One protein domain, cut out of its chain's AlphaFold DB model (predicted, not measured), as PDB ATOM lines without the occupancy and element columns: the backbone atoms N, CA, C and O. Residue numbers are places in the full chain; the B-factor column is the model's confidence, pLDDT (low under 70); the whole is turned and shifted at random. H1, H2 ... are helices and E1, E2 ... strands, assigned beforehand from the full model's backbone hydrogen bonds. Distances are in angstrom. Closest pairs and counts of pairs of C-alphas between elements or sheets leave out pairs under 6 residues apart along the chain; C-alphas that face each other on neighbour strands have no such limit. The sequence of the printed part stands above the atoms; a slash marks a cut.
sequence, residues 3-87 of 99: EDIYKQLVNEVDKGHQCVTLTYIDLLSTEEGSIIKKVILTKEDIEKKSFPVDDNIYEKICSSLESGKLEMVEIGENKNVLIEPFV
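This is residues 3 to 87 of the 99 residues of an uncharacterized protein of Clostridium autoethanogenum DSM 10061 (UniProt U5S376). A strongly twisted sheet of four antiparallel strands lies between two helices: H3 packs along E4 on one face, and H1 covers part of the other, over E2 and E1. It makes three layers, helices on both faces of a sheet, and short H2, which follows E2 with 0 residues between them, only grazes the sheet. The 85 printed residues hold three named helices and four named strands, in the order H1 E1 E2 H2 H3 E3 E4; the sheet's order is E2 E1 E4 E3 and the class is mixed, helices and strands. The whole is compact, with a radius of gyration of the C-alphas of 12.8 A and spans of 38 by 29 by 22 A.

H1, residues 3 to 14, is on the sheet at a height of 9.2 A over it. It lies over E2, residues 33 to 42, and E1, residues 19 to 27, and runs along the strands, at 13 degrees to E1 on the local plane. The closest C-alphas of H1 and E2 are those of Leu 9 and Ile 40, 6.8 A apart. E1 and E2 form a hairpin, antiparallel at 163 degrees, with N 22 and O 39 within hydrogen-bond range at 2.8 A. E2, an edge strand, bends by 56 degrees at residue 36. H2, residues 43 to 47, grazes the sheet with its residues 43 to 46. H3, residues 55 to 67, is close to H2 but not clearly touching it, with the C-alphas of Ile 46 and Tyr 58 closest at 7.9 A. H3 is on the sheet at a height of 8.1 A and lies over E4, residues 79 to 86, running along the strands at 27 degrees to E4 on the local plane. The closest C-alphas of H3 and E4 are those of Leu 65 and Pro 85, 5.4 A apart. E3, residues 71 to 76, is the other edge strand and forms a hairpin with E4, antiparallel at 155 degrees, with N 73 and O 81 2.9 A apart. E1 and E4 are antiparallel at 158 degrees, with N 23 and O 82 2.8 A apart. H1 and H3 are apart. In H1, H2 and H3 every O i to N i+4 pair is within hydrogen-bond range.

H1 begins at C-alpha 3 (160.991, 263.614, 228.939) and is 16.4 A long. E1 measures 24.9 A, E2 26.3 A, H2 6.1 A, H3 18.2 A and E3 15.9 A from first to last C-alpha. E4 is 22.8 A long and ends at C-alpha 86 (163.100, 261.645, 212.809).

The C-alphas of Lys 15 and Ser 29 are the two farthest apart, 38.3 A. The printed part, residues 3 to 87, has no cut. No link is long; that from H2 to H3, 7 residues, is short and the others are tight. The mean pLDDT of the printed part is 93.6, and no printed residue is under 70.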
ATOM      1  N   GLU A   3     161.621 264.932 229.110       82.81
ATOM      2  CA  GLU A   3     160.991 263.614 228.939       82.81
ATOM      3  C   GLU A   3     159.648 263.700 228.215       82.81
ATOM      4  O   GLU A   3     159.368 262.869 227.357       82.81
ATOM      5  N   ASP A   4     158.846 264.725 228.499       91.56
ATOM      6  CA  ASP A   4     157.547 264.884 227.845       91.56
ATOM      7  C   ASP A   4     157.680 265.265 226.368       91.56
ATOM      8  O   ASP A   4     156.897 264.789 225.553       91.56
ATOM      9  N   ILE A   5     158.729 266.011 226.003       92.75
ATOM     10  CA  ILE A   5     159.083 266.271 224.602       92.75
ATOM     11  C   ILE A   5     159.424 264.949 223.913       92.75
ATOM     12  O   ILE A   5     158.861 264.635 222.873       92.75
ATOM     13  N   TYR A   6     160.268 264.104 224.506       91.50
ATOM     14  CA  TYR A   6     160.600 262.819 223.886       91.50
ATOM     15  C   TYR A   6     159.403 261.858 223.805       91.50
ATOM     16  O   TYR A   6     159.271 261.148 222.813       91.50
ATOM     17  N   LYS A   7     158.482 261.872 224.779       94.50
ATOM     18  CA  LYS A   7     157.212 261.128 224.679       94.50
ATOM     19  C   LYS A   7     156.346 261.642 223.528       94.50
ATOM     20  O   LYS A   7     155.772 260.836 222.801       94.50
ATOM     21  N   GLN A   8     156.261 262.962 223.349       94.88
ATOM     22  CA  GLN A   8     155.559 263.568 222.214       94.88
ATOM     23  C   GLN A   8     156.207 263.163 220.888       94.88
ATOM     24  O   GLN A   8     155.496 262.733 219.986       94.88
ATOM     25  N   LEU A   9     157.539 263.214 220.795       95.50
ATOM     26  CA  LEU A   9     158.276 262.795 219.604       95.50
ATOM     27  C   LEU A   9     157.964 261.346 219.235       95.50
ATOM     28  O   LEU A   9     157.606 261.073 218.095       95.50
ATOM     29  N   VAL A  10     158.069 260.430 220.203       94.25
ATOM     30  CA  VAL A  10     157.764 259.009 219.990       94.25
ATOM     31  C   VAL A  10     156.328 258.838 219.500       94.25
ATOM     32  O   VAL A  10     156.109 258.153 218.508       94.25
ATOM     33  N   ASN A  11     155.364 259.518 220.125       95.00
ATOM     34  CA  ASN A  11     153.960 259.443 219.723       95.00
ATOM     35  C   ASN A  11     153.721 259.937 218.285       95.00
ATOM     36  O   ASN A  11     152.931 259.339 217.562       95.00
ATOM     37  N   GLU A  12     154.383 261.012 217.855       95.56
ATOM     38  CA  GLU A  12     154.247 261.517 216.483       95.56
ATOM     39  C   GLU A  12     154.932 260.604 215.456       95.56
ATOM     40  O   GLU A  12     154.351 260.290 214.415       95.56
ATOM     41  N   VAL A  13     156.121 260.092 215.776       93.62
ATOM     42  CA  VAL A  13     156.836 259.140 214.915       93.62
ATOM     43  C   VAL A  13     156.050 257.830 214.782       93.62
ATOM     44  O   VAL A  13     155.907 257.316 213.673       93.62
ATOM     45  N   ASP A  14     155.463 257.313 215.864       92.69
ATOM     46  CA  ASP A  14     154.651 256.086 215.843       92.69
ATOM     47  C   ASP A  14     153.371 256.229 215.005       92.69
ATOM     48  O   ASP A  14     152.901 255.252 214.416       92.69
ATOM     49  N   LYS A  15     152.834 257.450 214.871       93.38
ATOM     50  CA  LYS A  15     151.734 257.765 213.937       93.38
ATOM     51  C   LYS A  15     152.176 257.817 212.474       93.38
ATOM     52  O   LYS A  15     151.334 257.939 211.587       93.38
ATOM     53  N   GLY A  16     153.474 257.711 212.200       92.50
ATOM     54  CA  GLY A  16     154.032 257.801 210.855       92.50
ATOM     55  C   GLY A  16     154.371 259.226 210.417       92.50
ATOM     56  O   GLY A  16     154.650 259.433 209.236       92.50
ATOM     57  N   HIS A  17     154.393 260.202 211.330       95.12
ATOM     58  CA  HIS A  17     154.795 261.566 210.997       95.12
ATOM     59  C   HIS A  17     156.317 261.700 210.930       95.12
ATOM     60  O   HIS A  17     157.042 261.251 211.815       95.12
ATOM     61  N   GLN A  18     156.806 262.359 209.878       94.69
ATOM     62  CA  GLN A  18     158.169 262.879 209.865       94.69
ATOM     63  C   GLN A  18     158.246 264.063 210.827       94.69
ATOM     64  O   GLN A  18     157.424 264.980 210.745       94.69
ATOM     65  N   CYS A  19     159.233 264.048 211.714       96.81
ATOM     66  CA  CYS A  19     159.425 265.079 212.721       96.81
ATOM     67  C   CYS A  19     160.852 265.620 212.675       96.81
ATOM     68  O   CYS A  19     161.780 264.919 212.281       96.81
ATOM     69  N   VAL A  20     161.038 266.846 213.146       97.25
ATOM     70  CA  VAL A  20     162.349 267.390 213.504       97.25
ATOM     71  C   VAL A  20     162.323 267.868 214.943       97.25
ATOM     72  O   VAL A  20     161.325 268.426 215.405       97.25
ATOM     73  N   THR A  21     163.429 267.670 215.650       97.19
ATOM     74  CA  THR A  21     163.675 268.357 216.917       97.19
ATOM     75  C   THR A  21     164.621 269.522 216.674       97.19
ATOM     76  O   THR A  21     165.705 269.336 216.127       97.19
ATOM     77  N   LEU A  22     164.218 270.713 217.110       97.25
ATOM     78  CA  LEU A  22     165.065 271.898 217.177       97.25
ATOM     79  C   LEU A  22     165.554 272.056 218.611       97.25
ATOM     80  O   LEU A  22     164.766 272.355 219.512       97.25
ATOM     81  N   THR A  23     166.848 271.858 218.826       96.56
ATOM     82  CA  THR A  23     167.496 272.051 220.123       96.56
ATOM     83  C   THR A  23     168.294 273.343 220.083       96.56
ATOM     84  O   THR A  23     169.301 273.430 219.390       96.56
ATOM     85  N   TYR A  24     167.847 274.341 220.835       95.19
ATOM     86  CA  TYR A  24     168.526 275.627 220.943       95.19
ATOM     87  C   TYR A  24     169.540 275.558 222.078       95.19
ATOM     88  O   TYR A  24     169.186 275.195 223.205       95.19
ATOM     89  N   ILE A  25     170.780 275.906 221.769       95.31
ATOM     90  CA  ILE A  25     171.942 275.732 222.633       95.31
ATOM     91  C   ILE A  25     172.602 277.097 222.832       95.31
ATOM     92  O   ILE A  25     172.860 277.800 221.856       95.31
ATOM     93  N   ASP A  26     172.865 277.447 224.092       95.38
ATOM     94  CA  ASP A  26     173.770 278.538 224.466       95.38
ATOM     95  C   ASP A  26     175.152 277.939 224.719       95.38
ATOM     96  O   ASP A  26     175.295 277.076 225.591       95.38
ATOM     97  N   LEU A  27     176.148 278.338 223.941       93.38
ATOM     98  CA  LEU A  27     177.515 277.854 224.052       93.38
ATOM     99  C   LEU A  27     178.270 278.691 225.085       93.38
ATOM    100  O   LEU A  27     178.300 279.917 225.039       93.38
ATOM    101  N   LEU A  28     178.915 278.005 226.021       89.56
ATOM    102  CA  LEU A  28     179.871 278.604 226.952       89.56
ATOM    103  C   LEU A  28     181.299 278.498 226.400       89.56
ATOM    104  O   LEU A  28     182.145 279.342 226.689       89.56
ATOM    105  N   SER A  29     181.560 277.468 225.592       84.75
ATOM    106  CA  SER A  29     182.809 277.241 224.870       84.75
ATOM    107  C   SER A  29     182.547 276.402 223.610       84.75
ATOM    108  O   SER A  29     181.400 276.155 223.243       84.75
ATOM    109  N   THR A  30     183.603 275.939 222.937       77.69
ATOM    110  CA  THR A  30     183.482 275.046 221.772       77.69
ATOM    111  C   THR A  30     182.895 273.675 222.108       77.69
ATOM    112  O   THR A  30     182.346 273.026 221.225       77.69
ATOM    113  N   GLU A  31     183.019 273.221 223.358       81.56
ATOM    114  CA  GLU A  31     182.579 271.884 223.792       81.56
ATOM    115  C   GLU A  31     181.549 271.932 224.926       81.56
ATOM    116  O   GLU A  31     180.935 270.918 225.255       81.56
ATOM    117  N   GLU A  32     181.326 273.108 225.513       87.38
ATOM    118  CA  GLU A  32     180.410 273.290 226.633       87.38
ATOM    119  C   GLU A  32     179.271 274.232 226.270       87.38
ATOM    120  O   GLU A  32     179.452 275.268 225.629       87.38
ATOM    121  N   GLY A  33     178.081 273.900 226.751       90.00
ATOM    122  CA  GLY A  33     176.902 274.721 226.568       90.00
ATOM    123  C   GLY A  33     175.716 274.191 227.352       90.00
ATOM    124  O   GLY A  33     175.786 273.165 228.033       90.00
ATOM    125  N   SER A  34     174.605 274.904 227.246       93.94
ATOM    126  CA  SER A  34     173.350 274.542 227.890       93.94
ATOM    127  C   SER A  34     172.210 274.521 226.880       93.94
ATOM    128  O   SER A  34     172.131 275.350 225.975       93.94
ATOM    129  N   ILE A  35     171.312 273.548 227.028       94.62
ATOM    130  CA  ILE A  35     170.096 273.478 226.218       94.62
ATOM    131  C   ILE A  35     169.100 274.487 226.785       94.62
ATOM    132  O   ILE A  35     168.604 274.313 227.898       94.62
ATOM    133  N   ILE A  36     168.775 275.507 225.993       94.06
ATOM    134  CA  ILE A  36     167.822 276.555 226.367       94.06
ATOM    135  C   ILE A  36     166.388 276.057 226.174       94.06
ATOM    136  O   ILE A  36     165.527 276.233 227.033       94.06
ATOM    137  N   LYS A  37     166.114 275.442 225.018       93.19
ATOM    138  CA  LYS A  37     164.791 274.913 224.673       93.19
ATOM    139  C   LYS A  37     164.891 273.808 223.627       93.19
ATOM    140  O   LYS A  37     165.801 273.806 222.797       93.19
ATOM    141  N   LYS A  38     163.909 272.911 223.644       95.94
ATOM    142  CA  LYS A  38     163.646 271.944 222.577       95.94
ATOM    143  C   LYS A  38     162.246 272.183 222.022       95.94
ATOM    144  O   LYS A  38     161.327 272.467 222.786       95.94
ATOM    145  N   VAL A  39     162.103 272.076 220.709       95.75
ATOM    146  CA  VAL A  39     160.823 272.163 219.997       95.75
ATOM    147  C   VAL A  39     160.736 270.974 219.055       95.75
ATOM    148  O   VAL A  39     161.728 270.642 218.413       95.75
ATOM    149  N   ILE A  40     159.570 270.339 218.977       96.69
ATOM    150  CA  ILE A  40     159.282 269.314 217.972       96.69
ATOM    151  C   ILE A  40     158.358 269.933 216.941       96.69
ATOM    152  O   ILE A  40     157.370 270.563 217.311       96.69
ATOM    153  N   LEU A  41     158.686 269.732 215.673       96.94
ATOM    154  CA  LEU A  41     157.837 270.098 214.550       96.94
ATOM    155  C   LEU A  41     157.588 268.855 213.712       96.94
ATOM    156  O   LEU A  41     158.521 268.114 213.398       96.94
ATOM    157  N   THR A  42     156.338 268.627 213.338       96.75
ATOM    158  CA  THR A  42     156.005 267.677 212.280       96.75
ATOM    159  C   THR A  42     156.282 268.309 210.915       96.75
ATOM    160  O   THR A  42     156.364 269.530 210.775       96.75
ATOM    161  N   LYS A  43     156.387 267.485 209.872       94.44
ATOM    162  CA  LYS A  43     156.439 267.971 208.487       94.44
ATOM    163  C   LYS A  43     155.262 268.889 208.143       94.44
ATOM    164  O   LYS A  43     155.460 269.886 207.460       94.44
ATOM    165  N   GLU A  44     154.075 268.600 208.668       95.00
ATOM    166  CA  GLU A  44     152.895 269.443 208.472       95.00
ATOM    167  C   GLU A  44     153.069 270.832 209.112       95.00
ATOM    168  O   GLU A  44     152.743 271.839 208.480       95.00
ATOM    169  N   ASP A  45     153.640 270.913 210.320       95.88
ATOM    170  CA  ASP A  45     153.938 272.195 210.977       95.88
ATOM    171  C   ASP A  45     154.928 273.038 210.159       95.88
ATOM    172  O   ASP A  45     154.779 274.260 210.064       95.88
ATOM    173  N   ILE A  46     155.923 272.381 209.551       94.62
ATOM    174  CA  ILE A  46     156.946 273.009 208.706       94.62
ATOM    175  C   ILE A  46     156.318 273.543 207.416       94.62
ATOM    176  O   ILE A  46     156.490 274.716 207.088       94.62
ATOM    177  N   GLU A  47     155.546 272.714 206.711       92.62
ATOM    178  CA  GLU A  47     154.893 273.079 205.446       92.62
ATOM    179  C   GLU A  47     153.890 274.222 205.630       92.62
ATOM    180  O   GLU A  47     153.812 275.133 204.804       92.62
ATOM    181  N   LYS A  48     153.157 274.223 206.750       94.94
ATOM    182  CA  LYS A  48     152.230 275.302 207.109       94.94
ATOM    183  C   LYS A  48     152.916 276.524 207.714       94.94
ATOM    184  O   LYS A  48     152.223 277.487 208.038       94.94
ATOM    185  N   LYS A  49     154.239 276.489 207.918       91.38
ATOM    186  CA  LYS A  49     155.008 277.523 208.634       91.38
ATOM    187  C   LYS A  49     154.363 277.903 209.974       91.38
ATOM    188  O   LYS A  49     154.319 279.071 210.354       91.38
ATOM    189  N   SER A  50     153.827 276.908 210.685       91.38
ATOM    190  CA  SER A  50     153.104 277.106 211.951       91.38
ATOM    191  C   SER A  50     154.026 277.472 213.114       91.38
ATOM    192  O   SER A  50     153.561 277.960 214.143       91.38
ATOM    193  N   PHE A  51     155.335 277.288 212.939       92.00
ATOM    194  CA  PHE A  51     156.355 277.728 213.875       92.00
ATOM    195  C   PHE A  51     157.320 278.706 213.185       92.00
ATOM    196  O   PHE A  51     157.861 278.374 212.128       92.00
ATOM    197  N   PRO A  52     157.539 279.910 213.747       91.50
ATOM    198  CA  PRO A  52     158.389 280.913 213.123       91.50
ATOM    199  C   PRO A  52     159.865 280.515 213.236       91.50
ATOM    200  O   PRO A  52     160.424 280.441 214.332       91.50
ATOM    201  N   VAL A  53     160.495 280.299 212.088       92.19
ATOM    202  CA  VAL A  53     161.942 280.117 211.918       92.19
ATOM    203  C   VAL A  53     162.418 281.023 210.789       92.19
ATOM    204  O   VAL A  53     161.624 281.384 209.920       92.19
ATOM    205  N   ASP A  54     163.689 281.412 210.816       91.56
ATOM    206  CA  ASP A  54     164.297 282.104 209.681       91.56
ATOM    207  C   ASP A  54     164.485 281.159 208.479       91.56
ATOM    208  O   ASP A  54     164.390 279.933 208.602       91.56
ATOM    209  N   ASP A  55     164.734 281.744 207.306       94.00
ATOM    210  CA  ASP A  55     164.833 280.997 206.050       94.00
ATOM    211  C   ASP A  55     166.012 280.006 206.048       94.00
ATOM    212  O   ASP A  55     165.884 278.906 205.514       94.00
ATOM    213  N   ASN A  56     167.127 280.335 206.710       95.19
ATOM    214  CA  ASN A  56     168.294 279.453 206.797       95.19
ATOM    215  C   ASN A  56     167.982 278.203 207.637       95.19
ATOM    216  O   ASN A  56     168.252 277.076 207.222       95.19
ATOM    217  N   ILE A  57     167.345 278.374 208.798       96.12
ATOM    218  CA  ILE A  57     166.871 277.258 209.624       96.12
ATOM    219  C   ILE A  57     165.836 276.436 208.853       96.12
ATOM    220  O   ILE A  57     165.893 275.208 208.895       96.12
ATOM    221  N   TYR A  58     164.908 277.077 208.137       96.62
ATOM    222  CA  TYR A  58     163.908 276.376 207.330       96.62
ATOM    223  C   TYR A  58     164.553 275.487 206.256       96.62
ATOM    224  O   TYR A  58     164.220 274.305 206.151       96.62
ATOM    225  N   GLU A  59     165.511 276.017 205.493       96.31
ATOM    226  CA  GLU A  59     166.252 275.247 204.486       96.31
ATOM    227  C   GLU A  59     166.976 274.049 205.110       96.31
ATOM    228  O   GLU A  59     166.936 272.936 204.579       96.31
ATOM    229  N   LYS A  60     167.583 274.250 206.283       97.75
ATOM    230  CA  LYS A  60     168.291 273.201 207.023       97.75
ATOM    231  C   LYS A  60     167.361 272.136 207.595       97.75
ATOM    232  O   LYS A  60     167.693 270.952 207.542       97.75
ATOM    233  N   ILE A  61     166.168 272.516 208.046       97.44
ATOM    234  CA  ILE A  61     165.104 271.576 208.417       97.44
ATOM    235  C   ILE A  61     164.740 270.692 207.222       97.44
ATOM    236  O   ILE A  61     164.788 269.466 207.344       97.44
ATOM    237  N   CYS A  62     164.434 271.288 206.068       95.56
ATOM    238  CA  CYS A  62     164.077 270.545 204.859       95.56
ATOM    239  C   CYS A  62     165.202 269.589 204.435       95.56
ATOM    240  O   CYS A  62     164.960 268.398 204.241       95.56
ATOM    241  N   SER A  63     166.445 270.075 204.399       95.56
ATOM    242  CA  SER A  63     167.614 269.263 204.046       95.56
ATOM    243  C   SER A  63     167.843 268.095 205.016       95.56
ATOM    244  O   SER A  63     168.154 266.976 204.589       95.56
ATOM    245  N   SER A  64     167.633 268.309 206.320       96.12
ATOM    246  CA  SER A  64     167.753 267.252 207.332       96.12
ATOM    247  C   SER A  64     166.700 266.154 207.143       96.12
ATOM    248  O   SER A  64     167.022 264.970 207.215       96.12
ATOM    249  N   LEU A  65     165.453 266.518 206.821       93.94
ATOM    250  CA  LEU A  65     164.367 265.561 206.587       93.94
ATOM    251  C   LEU A  65     164.579 264.724 205.322       93.94
ATOM    252  O   LEU A  65     164.240 263.541 205.312       93.94
ATOM    253  N   GLU A  66     165.135 265.323 204.268       91.94
ATOM    254  CA  GLU A  66     165.447 264.629 203.015       91.94
ATOM    255  C   GLU A  66     166.639 263.678 203.160       91.94
ATOM    256  O   GLU A  66     166.612 262.555 202.658       91.94
ATOM    257  N   SER A  67     167.691 264.126 203.847       92.19
ATOM    258  CA  SER A  67     168.948 263.380 203.957       92.19
ATOM    259  C   SER A  67     169.002 262.419 205.146       92.19
ATOM    260  O   SER A  67     169.844 261.519 205.167       92.19
ATOM    261  N   GLY A  68     168.153 262.627 206.157       91.38
ATOM    262  CA  GLY A  68     168.228 261.959 207.457       91.38
ATOM    263  C   GLY A  68     169.438 262.375 208.303       91.38
ATOM    264  O   GLY A  68     169.712 261.733 209.317       91.38
ATOM    265  N   LYS A  69     170.188 263.407 207.897       94.00
ATOM    266  CA  LYS A  69     171.378 263.889 208.609       94.00
ATOM    267  C   LYS A  69     171.021 265.012 209.572       94.00
ATOM    268  O   LYS A  69     170.156 265.833 209.287       94.00
ATOM    269  N   LEU A  70     171.730 265.056 210.695       96.38
ATOM    270  CA  LEU A  70     171.675 266.191 211.608       96.38
ATOM    271  C   LEU A  70     172.326 267.424 210.973       96.38
ATOM    272  O   LEU A  70     173.340 267.312 210.284       96.38
ATOM    273  N   GLU A  71     171.763 268.592 211.253       97.44
ATOM    274  CA  GLU A  71     172.299 269.890 210.843       97.44
ATOM    275  C   GLU A  71     172.527 270.757 212.084       97.44
ATOM    276  O   GLU A  71     171.781 270.676 213.062       97.44
ATOM    277  N   MET A  72     173.555 271.603 212.053       94.88
ATOM    278  CA  MET A  72     173.812 272.592 213.099       94.88
ATOM    279  C   MET A  72     173.909 273.976 212.464       94.88
ATOM    280  O   MET A  72     174.629 274.165 211.486       94.88
ATOM    281  N   VAL A  73     173.167 274.930 213.022       95.75
ATOM    282  CA  VAL A  73     173.064 276.299 212.507       95.75
ATOM    283  C   VAL A  73     173.456 277.282 213.598       95.75
ATOM    284  O   VAL A  73     172.895 277.234 214.690       95.75
ATOM    285  N   GLU A  74     174.393 278.177 213.305       94.00
ATOM    286  CA  GLU A  74     174.716 279.317 214.165       94.00
ATOM    287  C   GLU A  74     173.677 280.428 213.946       94.00
ATOM    288  O   GLU A  74     173.398 280.813 212.810       94.00
ATOM    289  N   ILE A  75     173.071 280.917 215.029       91.56
ATOM    290  CA  ILE A  75     171.963 281.892 215.006       91.56
ATOM    291  C   ILE A  75     172.293 283.189 215.763       91.56
ATOM    292  O   ILE A  75     171.411 284.002 216.041       91.56
ATOM    293  N   GLY A  76     173.559 283.379 216.133       87.00
ATOM    294  CA  GLY A  76     174.070 284.548 216.843       87.00
ATOM    295  C   GLY A  76     175.322 284.212 217.647       87.00
ATOM    296  O   GLY A  76     175.764 283.066 217.649       87.00
ATOM    297  N   GLU A  77     175.857 285.199 218.371       88.06
ATOM    298  CA  GLU A  77     177.041 284.997 219.213       88.06
ATOM    299  C   GLU A  77     176.809 283.854 220.206       88.06
ATOM    300  O   GLU A  77     175.926 283.936 221.065       88.06
ATOM    301  N   ASN A  78     177.602 282.791 220.055       91.50
ATOM    302  CA  ASN A  78     177.579 281.592 220.888       91.50
ATOM    303  C   ASN A  78     176.219 280.874 220.939       91.50
ATOM    304  O   ASN A  78     175.941 280.157 221.893       91.50
ATOM    305  N   LYS A  79     175.351 281.031 219.933       94.12
ATOM    306  CA  LYS A  79     174.034 280.381 219.921       94.12
ATOM    307  C   LYS A  79     173.872 279.495 218.712       94.12
ATOM    308  O   LYS A  79     173.887 279.976 217.582       94.12
ATOM    309  N   ASN A  80     173.589 278.225 218.974       94.75
ATOM    310  CA  ASN A  80     173.388 277.232 217.932       94.75
ATOM    311  C   ASN A  80     171.996 276.609 218.011       94.75
ATOM    312  O   ASN A  80     171.390 276.490 219.078       94.75
ATOM    313  N   VAL A  81     171.511 276.156 216.862       96.62
ATOM    314  CA  VAL A  81     170.352 275.276 216.742       96.62
ATOM    315  C   VAL A  81     170.829 273.959 216.159       96.62
ATOM    316  O   VAL A  81     171.322 273.913 215.035       96.62
ATOM    317  N   LEU A  82     170.683 272.888 216.934       96.69
ATOM    318  CA  LEU A  82     170.830 271.523 216.448       96.69
ATOM    319  C   LEU A  82     169.476 271.047 215.914       96.69
ATOM    320  O   LEU A  82     168.463 271.133 216.610       96.69
ATOM    321  N   ILE A  83     169.485 270.541 214.687       98.00
ATOM    322  CA  ILE A  83     168.317 270.062 213.957       98.00
ATOM    323  C   ILE A  83     168.472 268.553 213.779       98.00
ATOM    324  O   ILE A  83     169.386 268.087 213.101       98.00
ATOM    325  N   GLU A  84     167.580 267.792 214.404       97.12
ATOM    326  CA  GLU A  84     167.607 266.326 214.403       97.12
ATOM    327  C   GLU A  84     166.361 265.792 213.678       97.12
ATOM    328  O   GLU A  84     165.251 265.989 214.189       97.12
ATOM    329  N   PRO A  85     166.496 265.139 212.507       96.38
ATOM    330  CA  PRO A  85     165.365 264.564 211.788       96.38
ATOM    331  C   PRO A  85     164.988 263.179 212.328       96.38
ATOM    332  O   PRO A  85     165.838 262.334 212.604       96.38
ATOM    333  N   PHE A  86     163.687 262.919 212.409       94.69
ATOM    334  CA  PHE A  86     163.100 261.645 212.809       94.69
ATOM    335  C   PHE A  86     162.105 261.205 211.737       94.69
ATOM    336  O   PHE A  86     161.008 261.748 211.611       94.69
ATOM    337  N   VAL A  87     162.510 260.219 210.937       88.88
ATOM    338  CA  VAL A  87     161.708 259.694 209.828       88.88
ATOM    339  C   VAL A  87     161.221 258.288 210.193       88.88
ATOM    340  O   VAL A  87     162.041 257.373 210.307       88.88
TER     341      VAL A  87